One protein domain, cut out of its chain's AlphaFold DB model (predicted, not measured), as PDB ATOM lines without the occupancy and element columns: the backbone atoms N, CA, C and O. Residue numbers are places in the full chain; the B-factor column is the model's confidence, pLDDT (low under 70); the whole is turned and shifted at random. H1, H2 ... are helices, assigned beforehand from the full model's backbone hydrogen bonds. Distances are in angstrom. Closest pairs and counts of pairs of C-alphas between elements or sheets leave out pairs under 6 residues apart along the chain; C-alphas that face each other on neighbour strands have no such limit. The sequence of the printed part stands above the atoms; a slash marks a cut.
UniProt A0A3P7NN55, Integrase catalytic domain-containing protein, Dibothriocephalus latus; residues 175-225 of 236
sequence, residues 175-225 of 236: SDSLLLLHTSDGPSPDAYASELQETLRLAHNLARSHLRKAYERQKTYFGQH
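AT A GLANCE: This is residues 175 to 225 of the 236 residues of the protein "Integrase catalytic domain-containing protein" of Dibothriocephalus latus (UniProt A0A3P7NN55). What shape is this? A short helix, H1, stands well away from the long helix H2; residues 180 to 188 join them in an open hook, with H2 as its long arm. What is printed? The printed part has 51 residues, with two named helices, H1 then H2, and no named strand: all helix, extended, radius of gyration of the C-alphas 19.0 A, flat at 56 by 29 by 8 A.

IN THESE COORDINATES: Where is H1? It holds residues 175 to 179, from C-alpha 175 at (26.389, -6.653, -43.742). Where is H2? It holds residues 189 to 225, 52.7 A long, ending at C-alpha 225 at (2.102, -16.184, -78.331).

HOW THE PARTS SIT: Do the helices meet? H1 and H2 are apart, with no C-alpha of the one within 8 A of the other. What do their backbones show? In H2 every O i to N i+4 pair is within hydrogen-bond range; in H1 0 of 1 is, but 2 of 2 O i to N i+3 pairs are.

THE WHOLE: How large is it? The two C-alphas farthest apart, of Asp 185 and His 225, are 56.3 A apart. Is it unbroken? The printed part has no cut, and the link of 9 residues is short. Where is confidence low? The model's pLDDT is under 70 at residues 177 to 186, 222 and 225.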
ATOM      1  N   SER A 175      27.294  -7.733 -44.167       73.38
ATOM      2  CA  SER A 175      26.389  -6.653 -43.742       73.38
ATOM      3  C   SER A 175      25.569  -7.011 -42.502       73.38
ATOM      4  O   SER A 175      25.351  -6.166 -41.640       73.38
ATOM      5  N   ASP A 176      25.167  -8.273 -42.372       72.06
ATOM      6  CA  ASP A 176      24.327  -8.754 -41.273       72.06
ATOM      7  C   ASP A 176      25.144  -8.936 -39.988       72.06
ATOM      8  O   ASP A 176      24.595  -9.057 -38.894       72.06
ATOM      9  N   SER A 177      26.478  -8.958 -40.093       66.00
ATOM     10  CA  SER A 177      27.364  -9.013 -38.929       66.00
ATOM     11  C   SER A 177      27.329  -7.726 -38.106       66.00
ATOM     12  O   SER A 177      27.596  -7.783 -36.908       66.00
ATOM     13  N   LEU A 178      26.984  -6.592 -38.722       65.56
ATOM     14  CA  LEU A 178      26.846  -5.304 -38.036       65.56
ATOM     15  C   LEU A 178      25.581  -5.235 -37.168       65.56
ATOM     16  O   LEU A 178      25.502  -4.400 -36.276       65.56
ATOM     17  N   LEU A 179      24.611  -6.123 -37.400       66.06
ATOM     18  CA  LEU A 179      23.304  -6.094 -36.743       66.06
ATOM     19  C   LEU A 179      23.257  -6.779 -35.369       66.06
ATOM     20  O   LEU A 179      22.154  -6.975 -34.876       66.06
ATOM     21  N   LEU A 180      24.406  -7.138 -34.762       56.44
ATOM     22  CA  LEU A 180      24.542  -7.731 -33.412       56.44
ATOM     23  C   LEU A 180      23.277  -8.469 -32.943       56.44
ATOM     24  O   LEU A 180      22.615  -8.060 -31.991       56.44
ATOM     25  N   LEU A 181      22.906  -9.542 -33.649       60.66
ATOM     26  CA  LEU A 181      21.757 -10.338 -33.238       60.66
ATOM     27  C   LEU A 181      22.090 -10.961 -31.883       60.66
ATOM     28  O   LEU A 181      22.983 -11.805 -31.785       60.66
ATOM     29  N   HIS A 182      21.402 -10.477 -30.849       53.75
ATOM     30  CA  HIS A 182      21.482 -10.984 -29.492       53.75
ATOM     31  C   HIS A 182      21.316 -12.503 -29.513       53.75
ATOM     32  O   HIS A 182      20.293 -13.026 -29.952       53.75
ATOM     33  N   THR A 183      22.326 -13.212 -29.025       54.81
ATOM     34  CA  THR A 183      22.178 -14.608 -28.639       54.81
ATOM     35  C   THR A 183      21.386 -14.614 -27.337       54.81
ATOM     36  O   THR A 183      21.972 -14.495 -26.264       54.81
ATOM     37  N   SER A 184      20.053 -14.677 -27.412       59.69
ATOM     38  CA  SER A 184      19.326 -15.259 -26.282       59.69
ATOM     39  C   SER A 184      19.735 -16.726 -26.176       59.69
ATOM     40  O   SER A 184      20.161 -17.314 -27.178       59.69
ATOM     41  N   ASP A 185      19.587 -17.320 -24.994       64.75
ATOM     42  CA  ASP A 185      19.612 -18.774 -24.865       64.75
ATOM     43  C   ASP A 185      18.608 -19.333 -25.877       64.75
ATOM     44  O   ASP A 185      17.404 -19.070 -25.811       64.75
ATOM     45  N   GLY A 186      19.146 -19.950 -26.927       66.56
ATOM     46  CA  GLY A 186      18.354 -20.463 -28.029       66.56
ATOM     47  C   GLY A 186      17.500 -21.641 -27.563       66.56
ATOM     48  O   GLY A 186      17.753 -22.210 -26.497       66.56
ATOM     49  N   PRO A 187      16.500 -22.044 -28.362       76.06
ATOM     50  CA  PRO A 187      15.774 -23.280 -28.106       76.06
ATOM     51  C   PRO A 187      16.751 -24.452 -27.936       76.06
ATOM     52  O   PRO A 187      17.842 -24.460 -28.517       76.06
ATOM     53  N   SER A 188      16.354 -25.458 -27.150       86.19
ATOM     54  CA  SER A 188      17.141 -26.686 -27.025       86.19
ATOM     55  C   SER A 188      17.417 -27.283 -28.414       86.19
ATOM     56  O   SER A 188      16.621 -27.075 -29.337       86.19
ATOM     57  N   PRO A 189      18.516 -28.036 -28.601       84.31
ATOM     58  CA  PRO A 189      18.856 -28.600 -29.907       84.31
ATOM     59  C   PRO A 189      17.703 -29.376 -30.564       84.31
ATOM     60  O   PRO A 189      17.488 -29.243 -31.769       84.31
ATOM     61  N   ASP A 190      16.921 -30.112 -29.770       86.75
ATOM     62  CA  ASP A 190      15.770 -30.888 -30.247       86.75
ATOM     63  C   ASP A 190      14.585 -30.002 -30.654       86.75
ATOM     64  O   ASP A 190      13.940 -30.249 -31.679       86.75
ATOM     65  N   ALA A 191      14.317 -28.941 -29.887       86.12
ATOM     66  CA  ALA A 191      13.287 -27.963 -30.221       86.12
ATOM     67  C   ALA A 191      13.655 -27.207 -31.509       86.12
ATOM     68  O   ALA A 191      12.830 -27.102 -32.415       86.12
ATOM     69  N   TYR A 192      14.919 -26.790 -31.639       85.44
ATOM     70  CA  TYR A 192      15.442 -26.168 -32.854       85.44
ATOM     71  C   TYR A 192      15.338 -27.098 -34.069       85.44
ATOM     72  O   TYR A 192      14.915 -26.671 -35.141       85.44
ATOM     73  N   ALA A 193      15.722 -28.370 -33.924       85.88
ATOM     74  CA  ALA A 193      15.657 -29.338 -35.015       85.88
ATOM     75  C   ALA A 193      14.213 -29.570 -35.487       85.88
ATOM     76  O   ALA A 193      13.963 -29.614 -36.695       85.88
ATOM     77  N   SER A 194      13.271 -29.665 -34.547       87.69
ATOM     78  CA  SER A 194      11.843 -29.842 -34.839       87.69
ATOM     79  C   SER A 194      11.264 -28.624 -35.565       87.69
ATOM     80  O   SER A 194      10.642 -28.767 -36.618       87.69
ATOM     81  N   GLU A 195      11.546 -27.419 -35.065       89.06
ATOM     82  CA  GLU A 195      11.126 -26.159 -35.689       89.06
ATOM     83  C   GLU A 195      11.731 -25.986 -37.090       89.06
ATOM     84  O   GLU A 195      11.040 -25.608 -38.041       89.06
ATOM     85  N   LEU A 196      13.015 -26.317 -37.256       86.38
ATOM     86  CA  LEU A 196      13.700 -26.268 -38.544       86.38
ATOM     87  C   LEU A 196      13.074 -27.243 -39.548       86.38
ATOM     88  O   LEU A 196      12.887 -26.890 -40.715       86.38
ATOM     89  N   GLN A 197      12.738 -28.459 -39.109       87.69
ATOM     90  CA  GLN A 197      12.098 -29.466 -39.952       87.69
ATOM     91  C   GLN A 197      10.717 -28.998 -40.426       87.69
ATOM     92  O   GLN A 197      10.396 -29.127 -41.612       87.69
ATOM     93  N   GLU A 198       9.912 -28.432 -39.528       90.06
ATOM     94  CA  GLU A 198       8.597 -27.885 -39.862       90.06
ATOM     95  C   GLU A 198       8.715 -26.690 -40.814       90.06
ATOM     96  O   GLU A 198       8.069 -26.663 -41.869       90.06
ATOM     97  N   THR A 199       9.618 -25.759 -40.512       88.31
ATOM     98  CA  THR A 199       9.888 -24.581 -41.343       88.31
ATOM     99  C   THR A 199      10.307 -24.979 -42.756       88.31
ATOM    100  O   THR A 199       9.758 -24.472 -43.737       88.31
ATOM    101  N   LEU A 200      11.240 -25.928 -42.890       81.50
ATOM    102  CA  LEU A 200      11.680 -26.435 -44.189       81.50
ATOM    103  C   LEU A 200      10.543 -27.108 -44.952       81.50
ATOM    104  O   LEU A 200      10.372 -26.854 -46.147       81.50
ATOM    105  N   ARG A 201       9.725 -27.920 -44.275       84.25
ATOM    106  CA  ARG A 201       8.562 -28.573 -44.886       84.25
ATOM    107  C   ARG A 201       7.581 -27.542 -45.447       84.25
ATOM    108  O   ARG A 201       7.126 -27.695 -46.584       84.25
ATOM    109  N   LEU A 202       7.267 -26.497 -44.684       87.44
ATOM    110  CA  LEU A 202       6.378 -25.415 -45.116       87.44
ATOM    111  C   LEU A 202       6.978 -24.623 -46.281       87.44
ATOM    112  O   LEU A 202       6.312 -24.445 -47.305       87.44
ATOM    113  N   ALA A 203       8.246 -24.223 -46.175       77.06
ATOM    114  CA  ALA A 203       8.948 -23.480 -47.216       77.06
ATOM    115  C   ALA A 203       9.010 -24.261 -48.535       77.06
ATOM    116  O   ALA A 203       8.738 -23.714 -49.604       77.06
ATOM    117  N   HIS A 204       9.300 -25.562 -48.471       75.94
ATOM    118  CA  HIS A 204       9.301 -26.452 -49.632       75.94
ATOM    119  C   HIS A 204       7.916 -26.574 -50.263       75.94
ATOM    120  O   HIS A 204       7.794 -26.489 -51.487       75.94
ATOM    121  N   ASN A 205       6.863 -26.738 -49.461       78.56
ATOM    122  CA  ASN A 205       5.491 -26.806 -49.965       78.56
ATOM    123  C   ASN A 205       5.062 -25.500 -50.642       78.56
ATOM    124  O   ASN A 205       4.477 -25.529 -51.730       78.56
ATOM    125  N   LEU A 206       5.397 -24.356 -50.045       78.75
ATOM    126  CA  LEU A 206       5.093 -23.054 -50.622       78.75
ATOM    127  C   LEU A 206       5.886 -22.818 -51.914       78.75
ATOM    128  O   LEU A 206       5.302 -22.434 -52.927       78.75
ATOM    129  N   ALA A 207       7.179 -23.149 -51.925       71.31
ATOM    130  CA  ALA A 207       8.016 -23.064 -53.118       71.31
ATOM    131  C   ALA A 207       7.463 -23.918 -54.270       71.31
ATOM    132  O   ALA A 207       7.408 -23.449 -55.405       71.31
ATOM    133  N   ARG A 208       6.980 -25.139 -53.997       73.88
ATOM    134  CA  ARG A 208       6.309 -25.995 -55.000       73.88
ATOM    135  C   ARG A 208       5.056 -25.339 -55.561       73.88
ATOM    136  O   ARG A 208       4.847 -25.354 -56.772       73.88
ATOM    137  N   SER A 209       4.230 -24.761 -54.690       75.44
ATOM    138  CA  SER A 209       3.014 -24.051 -55.090       75.44
ATOM    139  C   SER A 209       3.340 -22.857 -55.991       75.44
ATOM    140  O   SER A 209       2.742 -22.700 -57.057       75.44
ATOM    141  N   HIS A 210       4.343 -22.056 -55.623       75.62
ATOM    142  CA  HIS A 210       4.797 -20.922 -56.427       75.62
ATOM    143  C   HIS A 210       5.374 -21.354 -57.776       75.62
ATOM    144  O   HIS A 210       4.990 -20.794 -58.804       75.62
ATOM    145  N   LEU A 211       6.209 -22.395 -57.802       71.38
ATOM    146  CA  LEU A 211       6.769 -22.936 -59.040       71.38
ATOM    147  C   LEU A 211       5.680 -23.469 -59.971       71.38
ATOM    148  O   LEU A 211       5.734 -23.215 -61.173       71.38
ATOM    149  N   ARG A 212       4.664 -24.148 -59.427       72.38
ATOM    150  CA  ARG A 212       3.517 -24.627 -60.205       72.38
ATOM    151  C   ARG A 212       2.741 -23.469 -60.829       72.38
ATOM    152  O   ARG A 212       2.509 -23.483 -62.033       72.38
ATOM    153  N   LYS A 213       2.423 -22.434 -60.047       75.69
ATOM    154  CA  LYS A 213       1.751 -21.226 -60.554       75.69
ATOM    155  C   LYS A 213       2.595 -20.504 -61.609       75.69
ATOM    156  O   LYS A 213       2.064 -20.040 -62.613       75.69
ATOM    157  N   ALA A 214       3.909 -20.405 -61.401       72.19
ATOM    158  CA  ALA A 214       4.827 -19.796 -62.361       72.19
ATOM    159  C   ALA A 214       4.878 -20.589 -63.677       72.19
ATOM    160  O   ALA A 214       4.840 -19.994 -64.752       72.19
ATOM    161  N   TYR A 215       4.900 -21.920 -63.592       70.44
ATOM    162  CA  TYR A 215       4.825 -22.803 -64.749       70.44
ATOM    163  C   TYR A 215       3.497 -22.650 -65.503       70.44
ATOM    164  O   TYR A 215       3.503 -22.493 -66.721       70.44
ATOM    165  N   GLU A 216       2.367 -22.631 -64.794       74.69
ATOM    166  CA  GLU A 216       1.040 -22.436 -65.389       74.69
ATOM    167  C   GLU A 216       0.952 -21.095 -66.134       74.69
ATOM    168  O   GLU A 216       0.553 -21.074 -67.296       74.69
ATOM    169  N   ARG A 217       1.436 -20.000 -65.528       78.69
ATOM    170  CA  ARG A 217       1.527 -18.677 -66.179       78.69
ATOM    171  C   ARG A 217       2.407 -18.693 -67.425       78.69
ATOM    172  O   ARG A 217       2.079 -18.066 -68.431       78.69
ATOM    173  N   GLN A 218       3.539 -19.395 -67.369       70.69
ATOM    174  CA  GLN A 218       4.428 -19.524 -68.519       70.69
ATOM    175  C   GLN A 218       3.760 -20.314 -69.649       70.69
ATOM    176  O   GLN A 218       3.877 -19.921 -70.808       70.69
ATOM    177  N   LYS A 219       3.033 -21.390 -69.322       74.06
ATOM    178  CA  LYS A 219       2.282 -22.194 -70.290       74.06
ATOM    179  C   LYS A 219       1.176 -21.376 -70.959       74.06
ATOM    180  O   LYS A 219       1.043 -21.442 -72.175       74.06
ATOM    181  N   THR A 220       0.408 -20.593 -70.196       75.50
ATOM    182  CA  THR A 220      -0.640 -19.727 -70.762       75.50
ATOM    183  C   THR A 220      -0.053 -18.641 -71.654       75.50
ATOM    184  O   THR A 220      -0.560 -18.423 -72.747       75.50
ATOM    185  N   TYR A 221       1.045 -18.005 -71.229       72.31
ATOM    186  CA  TYR A 221       1.726 -16.990 -72.033       72.31
ATOM    187  C   TYR A 221       2.250 -17.579 -73.347       72.31
ATOM    188  O   TYR A 221       2.011 -17.016 -74.410       72.31
ATOM    189  N   PHE A 222       2.900 -18.745 -73.291       67.25
ATOM    190  CA  PHE A 222       3.362 -19.455 -74.482       67.25
ATOM    191  C   PHE A 222       2.199 -19.807 -75.419       67.25
ATOM    192  O   PHE A 222       2.251 -19.482 -76.598       67.25
ATOM    193  N   GLY A 223       1.108 -20.372 -74.889       70.62
ATOM    194  CA  GLY A 223      -0.078 -20.708 -75.684       70.62
ATOM    195  C   GLY A 223      -0.753 -19.505 -76.355       70.62
ATOM    196  O   GLY A 223      -1.373 -19.670 -77.396       70.62
ATOM    197  N   GLN A 224      -0.615 -18.299 -75.794       72.31
ATOM    198  CA  GLN A 224      -1.124 -17.056 -76.389       72.31
ATOM    199  C   GLN A 224      -0.206 -16.474 -77.476       72.31
ATOM    200  O   GLN A 224      -0.681 -15.721 -78.317       72.31
ATOM    201  N   HIS A 225       1.094 -16.784 -77.445       59.22
ATOM    202  CA  HIS A 225       2.102 -16.184 -78.331       59.22
ATOM    203  C   HIS A 225       2.612 -17.146 -79.416       59.22
ATOM    204  O   HIS A 225       3.404 -16.743 -80.267       59.22
TER     205      HIS A 225